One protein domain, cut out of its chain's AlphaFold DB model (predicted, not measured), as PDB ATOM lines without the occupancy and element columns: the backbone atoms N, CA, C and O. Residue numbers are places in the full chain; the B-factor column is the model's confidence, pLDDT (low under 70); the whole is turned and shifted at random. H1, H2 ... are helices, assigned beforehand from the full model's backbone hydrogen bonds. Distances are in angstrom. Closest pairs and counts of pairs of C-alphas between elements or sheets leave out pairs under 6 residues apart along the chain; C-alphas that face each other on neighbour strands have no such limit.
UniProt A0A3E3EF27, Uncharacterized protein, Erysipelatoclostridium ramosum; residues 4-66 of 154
ATOM      1  N   GLU A   4      -6.195  20.475 -21.528       77.38
ATOM      2  CA  GLU A   4      -7.170  21.380 -22.117       77.38
ATOM      3  C   GLU A   4      -7.969  20.712 -23.249       77.38
ATOM      4  O   GLU A   4      -9.191  20.846 -23.343       77.38
ATOM      5  N   LYS A   5      -7.303  19.868 -24.047       75.94
ATOM      6  CA  LYS A   5      -7.938  19.057 -25.093       75.94
ATOM      7  C   LYS A   5      -8.869  18.008 -24.479       75.94
ATOM      8  O   LYS A   5      -9.956  17.785 -25.006       75.94
ATOM      9  N   GLN A   6      -8.492  17.415 -23.345       80.25
ATOM     10  CA  GLN A   6      -9.339  16.470 -22.604       80.25
ATOM     11  C   GLN A   6     -10.574  17.150 -21.998       80.25
ATOM     12  O   GLN A   6     -11.677  16.619 -22.127       80.25
ATOM     13  N   LYS A   7     -10.431  18.358 -21.434       83.31
ATOM     14  CA  LYS A   7     -11.566  19.168 -20.945       83.31
ATOM     15  C   LYS A   7     -12.544  19.549 -22.061       83.31
ATOM     16  O   LYS A   7     -13.755  19.542 -21.853       83.31
ATOM     17  N   ILE A   8     -12.044  19.881 -23.253       83.50
ATOM     18  CA  ILE A   8     -12.899  20.193 -24.408       83.50
ATOM     19  C   ILE A   8     -13.653  18.945 -24.882       83.50
ATOM     20  O   ILE A   8     -14.848  19.024 -25.169       83.50
ATOM     21  N   ILE A   9     -12.978  17.794 -24.948       84.69
ATOM     22  CA  ILE A   9     -13.597  16.520 -25.340       84.69
ATOM     23  C   ILE A   9     -14.690  16.121 -24.343       84.69
ATOM     24  O   ILE A   9     -15.795  15.790 -24.773       84.69
ATOM     25  N   SER A  10     -14.435  16.222 -23.033       83.94
ATOM     26  CA  SER A  10     -15.437  15.877 -22.018       83.94
ATOM     27  C   SER A  10     -16.660  16.792 -22.089       83.94
ATOM     28  O   SER A  10     -17.782  16.299 -22.133       83.94
ATOM     29  N   LYS A  11     -16.469  18.113 -22.235       85.38
ATOM     30  CA  LYS A  11     -17.581  19.061 -22.430       85.38
ATOM     31  C   LYS A  11     -18.420  18.715 -23.660       85.38
ATOM     32  O   LYS A  11     -19.646  18.703 -23.578       85.38
ATOM     33  N   ARG A  12     -17.782  18.414 -24.798       83.56
ATOM     34  CA  ARG A  12     -18.479  18.004 -26.034       83.56
ATOM     35  C   ARG A  12     -19.306  16.737 -25.830       83.56
ATOM     36  O   ARG A  12     -20.432  16.677 -26.320       83.56
ATOM     37  N   GLN A  13     -18.774  15.771 -25.087       85.56
ATOM     38  CA  GLN A  13     -19.485  14.544 -24.740       85.56
ATOM     39  C   GLN A  13     -20.736  14.846 -23.905       85.56
ATOM     40  O   GLN A  13     -21.829  14.415 -24.263       85.56
ATOM     41  N   THR A  14     -20.612  15.690 -22.877       89.50
ATOM     42  CA  THR A  14     -21.747  16.106 -22.042       89.50
ATOM     43  C   THR A  14     -22.823  16.845 -22.846       89.50
ATOM     44  O   THR A  14     -24.016  16.625 -22.639       89.50
ATOM     45  N   TYR A  15     -22.439  17.716 -23.789       86.38
ATOM     46  CA  TYR A  15     -23.407  18.392 -24.664       86.38
ATOM     47  C   TYR A  15     -24.139  17.415 -25.583       86.38
ATOM     48  O   TYR A  15     -25.349  17.545 -25.776       86.38
ATOM     49  N   LYS A  16     -23.427  16.421 -26.122       87.56
ATOM     50  CA  LYS A  16     -24.026  15.362 -26.936       87.56
ATOM     51  C   LYS A  16     -25.041  14.557 -26.123       87.56
ATOM     52  O   LYS A  16     -26.162  14.383 -26.578       87.56
ATOM     53  N   GLU A  17     -24.687  14.142 -24.912       87.94
ATOM     54  CA  GLU A  17     -25.575  13.377 -24.027       87.94
ATOM     55  C   GLU A  17     -26.848  14.146 -23.665       87.94
ATOM     56  O   GLU A  17     -27.942  13.590 -23.741       87.94
ATOM     57  N   LYS A  18     -26.723  15.439 -23.337       87.25
ATOM     58  CA  LYS A  18     -27.880  16.306 -23.067       87.25
ATOM     59  C   LYS A  18     -28.801  16.414 -24.278       87.25
ATOM     60  O   LYS A  18     -30.003  16.201 -24.141       87.25
ATOM     61  N   ARG A  19     -28.237  16.672 -25.462       84.12
ATOM     62  CA  ARG A  19     -28.993  16.735 -26.719       84.12
ATOM     63  C   ARG A  19     -29.695  15.411 -27.012       84.12
ATOM     64  O   ARG A  19     -30.873  15.399 -27.343       84.12
ATOM     65  N   ASP A  20     -28.991  14.294 -26.872       84.88
ATOM     66  CA  ASP A  20     -29.530  12.967 -27.168       84.88
ATOM     67  C   ASP A  20     -30.622  12.563 -26.151       84.88
ATOM     68  O   ASP A  20     -31.583  11.883 -26.513       84.88
ATOM     69  N   ALA A  21     -30.525  12.998 -24.889       83.31
ATOM     70  CA  ALA A  21     -31.584  12.835 -23.890       83.31
ATOM     71  C   ALA A  21     -32.824  13.685 -24.214       83.31
ATOM     72  O   ALA A  21     -33.957  13.239 -24.036       83.31
ATOM     73  N   GLU A  22     -32.625  14.897 -24.722       82.25
ATOM     74  CA  GLU A  22     -33.701  15.801 -25.126       82.25
ATOM     75  C   GLU A  22     -34.422  15.311 -26.389       82.25
ATOM     76  O   GLU A  22     -35.651  15.352 -26.457       82.25
ATOM     77  N   ILE A  23     -33.675  14.742 -27.342       77.81
ATOM     78  CA  ILE A  23     -34.229  14.020 -28.494       77.81
ATOM     79  C   ILE A  23     -35.063  12.832 -28.011       77.81
ATOM     80  O   ILE A  23     -36.198  12.677 -28.457       77.81
ATOM     81  N   ARG A  24     -34.546  12.031 -27.064       82.38
ATOM     82  CA  ARG A  24     -35.267  10.874 -26.506       82.38
ATOM     83  C   ARG A  24     -36.607  11.248 -25.880       82.38
ATOM     84  O   ARG A  24     -37.580  10.546 -26.112       82.38
ATOM     85  N   LYS A  25     -36.687  12.375 -25.167       79.50
ATOM     86  CA  LYS A  25     -37.950  12.883 -24.598       79.50
ATOM     87  C   LYS A  25     -39.006  13.258 -25.644       79.50
ATOM     88  O   LYS A  25     -40.169  13.396 -25.292       79.50
ATOM     89  N   ARG A  26     -38.611  13.480 -26.901       75.50
ATOM     90  CA  ARG A  26     -39.513  13.857 -28.003       75.50
ATOM     91  C   ARG A  26     -39.813  12.704 -28.958       75.50
ATOM     92  O   ARG A  26     -40.493  12.920 -29.963       75.50
ATOM     93  N   ILE A  27     -39.297  11.505 -28.685       81.75
ATOM     94  CA  ILE A  27     -39.642  10.323 -29.470       81.75
ATOM     95  C   ILE A  27     -41.127  10.042 -29.244       81.75
ATOM     96  O   ILE A  27     -41.576   9.915 -28.112       81.75
ATOM     97  N   LYS A  28     -41.891   9.978 -30.336       76.81
ATOM     98  CA  LYS A  28     -43.296   9.567 -30.322       76.81
ATOM     99  C   LYS A  28     -43.336   8.037 -30.232       76.81
ATOM    100  O   LYS A  28     -43.306   7.374 -31.267       76.81
ATOM    101  N   ASP A  29     -43.291   7.492 -29.021       85.31
ATOM    102  CA  ASP A  29     -43.239   6.047 -28.749       85.31
ATOM    103  C   ASP A  29     -44.608   5.420 -28.443       85.31
ATOM    104  O   ASP A  29     -44.779   4.215 -28.630       85.31
ATOM    105  N   ASP A  30     -45.598   6.231 -28.067       84.12
ATOM    106  CA  ASP A  30     -46.968   5.779 -27.822       84.12
ATOM    107  C   ASP A  30     -47.860   5.842 -29.081       84.12
ATOM    108  O   ASP A  30     -47.676   6.677 -29.977       84.12
ATOM    109  N   ARG A  31     -48.846   4.938 -29.168       85.19
ATOM    110  CA  ARG A  31     -49.771   4.826 -30.306       85.19
ATOM    111  C   ARG A  31     -51.188   5.224 -29.917       85.19
ATOM    112  O   ARG A  31     -51.841   4.565 -29.120       85.19
ATOM    113  N   PHE A  32     -51.714   6.213 -30.632       83.88
ATOM    114  CA  PHE A  32     -53.118   6.604 -30.575       83.88
ATOM    115  C   PHE A  32     -53.864   6.117 -31.824       83.88
ATOM    116  O   PHE A  32     -53.457   6.411 -32.949       83.88
ATOM    117  N   ALA A  33     -54.950   5.361 -31.641       89.75
ATOM    118  CA  ALA A  33     -55.758   4.819 -32.732       89.75
ATOM    119  C   ALA A  33     -57.192   5.358 -32.674       89.75
ATOM    120  O   ALA A  33     -57.866   5.246 -31.653       89.75
ATOM    121  N   ILE A  34     -57.671   5.891 -33.799       88.44
ATOM    122  CA  ILE A  34     -59.030   6.422 -33.962       88.44
ATOM    123  C   ILE A  34     -59.764   5.566 -34.997       88.44
ATOM    124  O   ILE A  34     -59.188   5.212 -36.029       88.44
ATOM    125  N   ARG A  35     -61.036   5.242 -34.736       92.75
ATOM    126  CA  ARG A  35     -61.935   4.632 -35.727       92.75
ATOM    127  C   ARG A  35     -62.746   5.725 -36.412       92.75
ATOM    128  O   ARG A  35     -63.353   6.544 -35.734       92.75
ATOM    129  N   LEU A  36     -62.756   5.708 -37.737       92.50
ATOM    130  CA  LEU A  36     -63.491   6.649 -38.572       92.50
ATOM    131  C   LEU A  36     -63.842   5.994 -39.920       92.50
ATOM    132  O   LEU A  36     -63.138   5.062 -40.329       92.50
ATOM    133  N   PRO A  37     -64.898   6.462 -40.605       94.50
ATOM    134  CA  PRO A  37     -65.188   6.104 -41.990       94.50
ATOM    135  C   PRO A  37     -63.993   6.333 -42.926       94.50
ATOM    136  O   PRO A  37     -63.139   7.192 -42.688       94.50
ATOM    137  N   GLY A  38     -63.936   5.563 -44.018       87.25
ATOM    138  CA  GLY A  38     -62.869   5.684 -45.017       87.25
ATOM    139  C   GLY A  38     -62.795   7.083 -45.633       87.25
ATOM    140  O   GLY A  38     -61.706   7.650 -45.733       87.25
ATOM    141  N   ASP A  39     -63.953   7.656 -45.956       94.06
ATOM    142  CA  ASP A  39     -64.069   8.968 -46.596       94.06
ATOM    143  C   ASP A  39     -63.572  10.099 -45.686       94.06
ATOM    144  O   ASP A  39     -62.817  10.969 -46.122       94.06
ATOM    145  N   ASP A  40     -63.868  10.031 -44.385       92.19
ATOM    146  CA  ASP A  40     -63.386  11.010 -43.403       92.19
ATOM    147  C   ASP A  40     -61.862  10.986 -43.276       92.19
ATOM    148  O   ASP A  40     -61.213  12.025 -43.129       92.19
ATOM    149  N   LYS A  41     -61.252   9.799 -43.386       92.06
ATOM    150  CA  LYS A  41     -59.792   9.668 -43.366       92.06
ATOM    151  C   LYS A  41     -59.156  10.314 -44.593       92.06
ATOM    152  O   LYS A  41     -58.065  10.875 -44.475       92.06
ATOM    153  N   ILE A  42     -59.796  10.210 -45.757       93.44
ATOM    154  CA  ILE A  42     -59.335  10.864 -46.987       93.44
ATOM    155  C   ILE A  42     -59.440  12.377 -46.814       93.44
ATOM    156  O   ILE A  42     -58.436  13.073 -46.962       93.44
ATOM    157  N   ARG A  43     -60.599  12.864 -46.365       94.31
ATOM    158  CA  ARG A  43     -60.842  14.288 -46.124       94.31
ATOM    159  C   ARG A  43     -59.839  14.894 -45.137       94.31
ATOM    160  O   ARG A  43     -59.263  15.942 -45.411       94.31
ATOM    161  N   LEU A  44     -59.548  14.216 -44.024       92.31
ATOM    162  CA  LEU A  44     -58.542  14.681 -43.059       92.31
ATOM    163  C   LEU A  44     -57.130  14.739 -43.653       92.31
ATOM    164  O   LEU A  44     -56.370  15.646 -43.324       92.31
ATOM    165  N   LYS A  45     -56.761  13.796 -44.528       93.31
ATOM    166  CA  LYS A  45     -55.460  13.832 -45.215       93.31
ATOM    167  C   LYS A  45     -55.361  14.998 -46.189       93.31
ATOM    168  O   LYS A  45     -54.300  15.608 -46.279       93.31
ATOM    169  N   GLU A  46     -56.432  15.288 -46.920       94.19
ATOM    170  CA  GLU A  46     -56.475  16.416 -47.852       94.19
ATOM    171  C   GLU A  46     -56.344  17.746 -47.111       94.19
ATOM    172  O   GLU A  46     -55.511  18.567 -47.490       94.19
ATOM    173  N   ILE A  47     -57.066  17.908 -45.998       89.56
ATOM    174  CA  ILE A  47     -56.960  19.096 -45.144       89.56
ATOM    175  C   ILE A  47     -55.554  19.199 -44.532       89.56
ATOM    176  O   ILE A  47     -54.916  20.243 -44.610       89.56
ATOM    177  N   ALA A  48     -55.007  18.113 -43.979       90.50
ATOM    178  CA  ALA A  48     -53.641  18.124 -43.449       90.50
ATOM    179  C   ALA A  48     -52.622  18.568 -44.516       90.50
ATOM    180  O   ALA A  48     -51.758  19.405 -44.251       90.50
ATOM    181  N   LYS A  49     -52.781  18.074 -45.751       90.12
ATOM    182  CA  LYS A  49     -51.934  18.439 -46.889       90.12
ATOM    183  C   LYS A  49     -52.087  19.908 -47.281       90.12
ATOM    184  O   LYS A  49     -51.074  20.525 -47.603       90.12
ATOM    185  N   SER A  50     -53.292  20.485 -47.236       85.69
ATOM    186  CA  SER A  50     -53.477  21.916 -47.526       85.69
ATOM    187  C   SER A  50     -52.768  22.818 -46.513       85.69
ATOM    188  O   SER A  50     -52.352  23.912 -46.871       85.69
ATOM    189  N   TYR A  51     -52.562  22.340 -45.281       83.00
ATOM    190  CA  TYR A  51     -51.748  23.009 -44.256       83.00
ATOM    191  C   TYR A  51     -50.254  22.630 -44.292       83.00
ATOM    192  O   TYR A  51     -49.490  23.064 -43.430       83.00
ATOM    193  N   GLY A  52     -49.814  21.805 -45.249       85.31
ATOM    194  CA  GLY A  52     -48.424  21.345 -45.342       85.31
ATOM    195  C   GLY A  52     -47.993  20.401 -44.212       85.31
ATOM    196  O   GLY A  52     -46.803  20.300 -43.921       85.31
ATOM    197  N   MET A  53     -48.941  19.719 -43.562       88.06
ATOM    198  CA  MET A  53     -48.697  18.827 -42.426       88.06
ATOM    199  C   MET A  53     -48.951  17.361 -42.789       88.06
ATOM    200  O   MET A  53     -49.765  17.037 -43.656       88.06
ATOM    201  N   ASP A  54     -48.293  16.445 -42.076       91.12
ATOM    202  CA  ASP A  54     -48.740  15.054 -42.040       91.12
ATOM    203  C   ASP A  54     -50.001  14.909 -41.170       91.12
ATOM    204  O   ASP A  54     -50.275  15.730 -40.293       91.12
ATOM    205  N   LEU A  55     -50.767  13.838 -41.397       90.56
ATOM    206  CA  LEU A  55     -52.040  13.600 -40.709       90.56
ATOM    207  C   LEU A  55     -51.896  13.571 -39.178       90.56
ATOM    208  O   LEU A  55     -52.757  14.095 -38.479       90.56
ATOM    209  N   THR A  56     -50.824  12.975 -38.652       89.44
ATOM    210  CA  THR A  56     -50.605  12.875 -37.204       89.44
ATOM    211  C   THR A  56     -50.348  14.253 -36.613       89.44
ATOM    212  O   THR A  56     -50.937  14.610 -35.596       89.44
ATOM    213  N   THR A  57     -49.483  15.039 -37.254       88.12
ATOM    214  CA  THR A  57     -49.184  16.409 -36.825       88.12
ATOM    215  C   THR A  57     -50.427  17.292 -36.888       88.12
ATOM    216  O   THR A  57     -50.704  17.999 -35.923       88.12
ATOM    217  N   TYR A  58     -51.215  17.185 -37.960       90.00
ATOM    218  CA  TYR A  58     -52.473  17.917 -38.102       90.00
ATOM    219  C   TYR A  58     -53.476  17.577 -36.989       90.00
ATOM    220  O   TYR A  58     -53.982  18.479 -36.329       90.00
ATOM    221  N   VAL A  59     -53.734  16.287 -36.735       89.00
ATOM    222  CA  VAL A  59     -54.698  15.851 -35.707       89.00
ATOM    223  C   VAL A  59     -54.269  16.313 -34.316       89.00
ATOM    224  O   VAL A  59     -55.082  16.863 -33.581       89.00
ATOM    225  N   LEU A  60     -52.992  16.150 -33.963       87.81
ATOM    226  CA  LEU A  60     -52.485  16.617 -32.671       87.81
ATOM    227  C   LEU A  60     -52.596  18.141 -32.542       87.81
ATOM    228  O   LEU A  60     -53.010  18.630 -31.495       87.81
ATOM    229  N   ALA A  61     -52.266  18.890 -33.597       85.12
ATOM    230  CA  ALA A  61     -52.376  20.344 -33.586       85.12
ATOM    231  C   ALA A  61     -53.833  20.804 -33.422       85.12
ATOM    232  O   ALA A  61     -54.107  21.673 -32.596       85.12
ATOM    233  N   ALA A  62     -54.767  20.178 -34.141       84.94
ATOM    234  CA  ALA A  62     -56.194  20.458 -34.016       84.94
ATOM    235  C   ALA A  62     -56.706  20.182 -32.591       84.94
ATOM    236  O   ALA A  62     -57.430  21.003 -32.036       84.94
ATOM    237  N   CYS A  63     -56.293  19.066 -31.979       85.62
ATOM    238  CA  CYS A  63     -56.707  18.697 -30.623       85.62
ATOM    239  C   CYS A  63     -56.120  19.599 -29.529       85.62
ATOM    240  O   CYS A  63     -56.784  19.827 -28.523       85.62
ATOM    241  N   PHE A  64     -54.882  20.079 -29.686       83.44
ATOM    242  CA  PHE A  64     -54.219  20.875 -28.647       83.44
ATOM    243  C   PHE A  64     -54.463  22.378 -28.760       83.44
ATOM    244  O   PHE A  64     -54.434  23.061 -27.737       83.44
ATOM    245  N   PHE A  65     -54.667  22.906 -29.969       77.00
ATOM    246  CA  PHE A  65     -54.625  24.353 -30.195       77.00
ATOM    247  C   PHE A  65     -55.953  24.970 -30.637       77.00
ATOM    248  O   PHE A  65     -56.009  26.192 -30.761       77.00
ATOM    249  N   ASN A  66     -57.018  24.178 -30.839       69.88
ATOM    250  CA  ASN A  66     -58.361  24.578 -31.316       69.88
ATOM    251  C   ASN A  66     -58.402  25.347 -32.658       69.88
ATOM    252  O   ASN A  66     -59.444  25.411 -33.300       69.88
TER     253      ASN A  66
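What this domain is: This is residues 4 to 66 of the 154 residues of an uncharacterized protein of Erysipelatoclostridium ramosum (UniProt A0A3E3EF27). A long helix, H1, sticks out as an arm and makes much of the length of a rod; a long unnamed stretch leads from it to a small head of two helices, H2 and H3, set crosswise. The printed part has 63 residues, with three named helices, H1, H2 and H3 in chain order, and no named strand: the class is all helix. It is extended, with a radius of gyration of the C-alphas of 19.7 A and spans of 63 by 23 by 20 A.

How they stand to each other: H1, residues 4 to 24, is apart from H2, residues 38 to 50, and from H3, residues 55 to 65. H2 touches H3 with residues 44 to 49 alone, about perpendicular at 77 degrees; their closest C-alphas, of Ala 48 and Tyr 58, are 5.5 A apart. In H1, H2 and H3 every O i to N i+4 pair is within hydrogen-bond range.

Where its parts are: H1 runs 30.3 A from C-alpha 4 at (-7.170, 21.380, -22.117). H2 is 18.9 A long; H3 is 15.3 A long and ends at C-alpha 65, (-54.625, 24.353, -30.195).

The domain as a whole: The farthest C-alphas, of Glu 4 and Pro 37, are 63.2 A apart. The printed part has no cut. The link H1 to H2 is long, H2 to H3 tight. Residue 66 has pLDDT under 70.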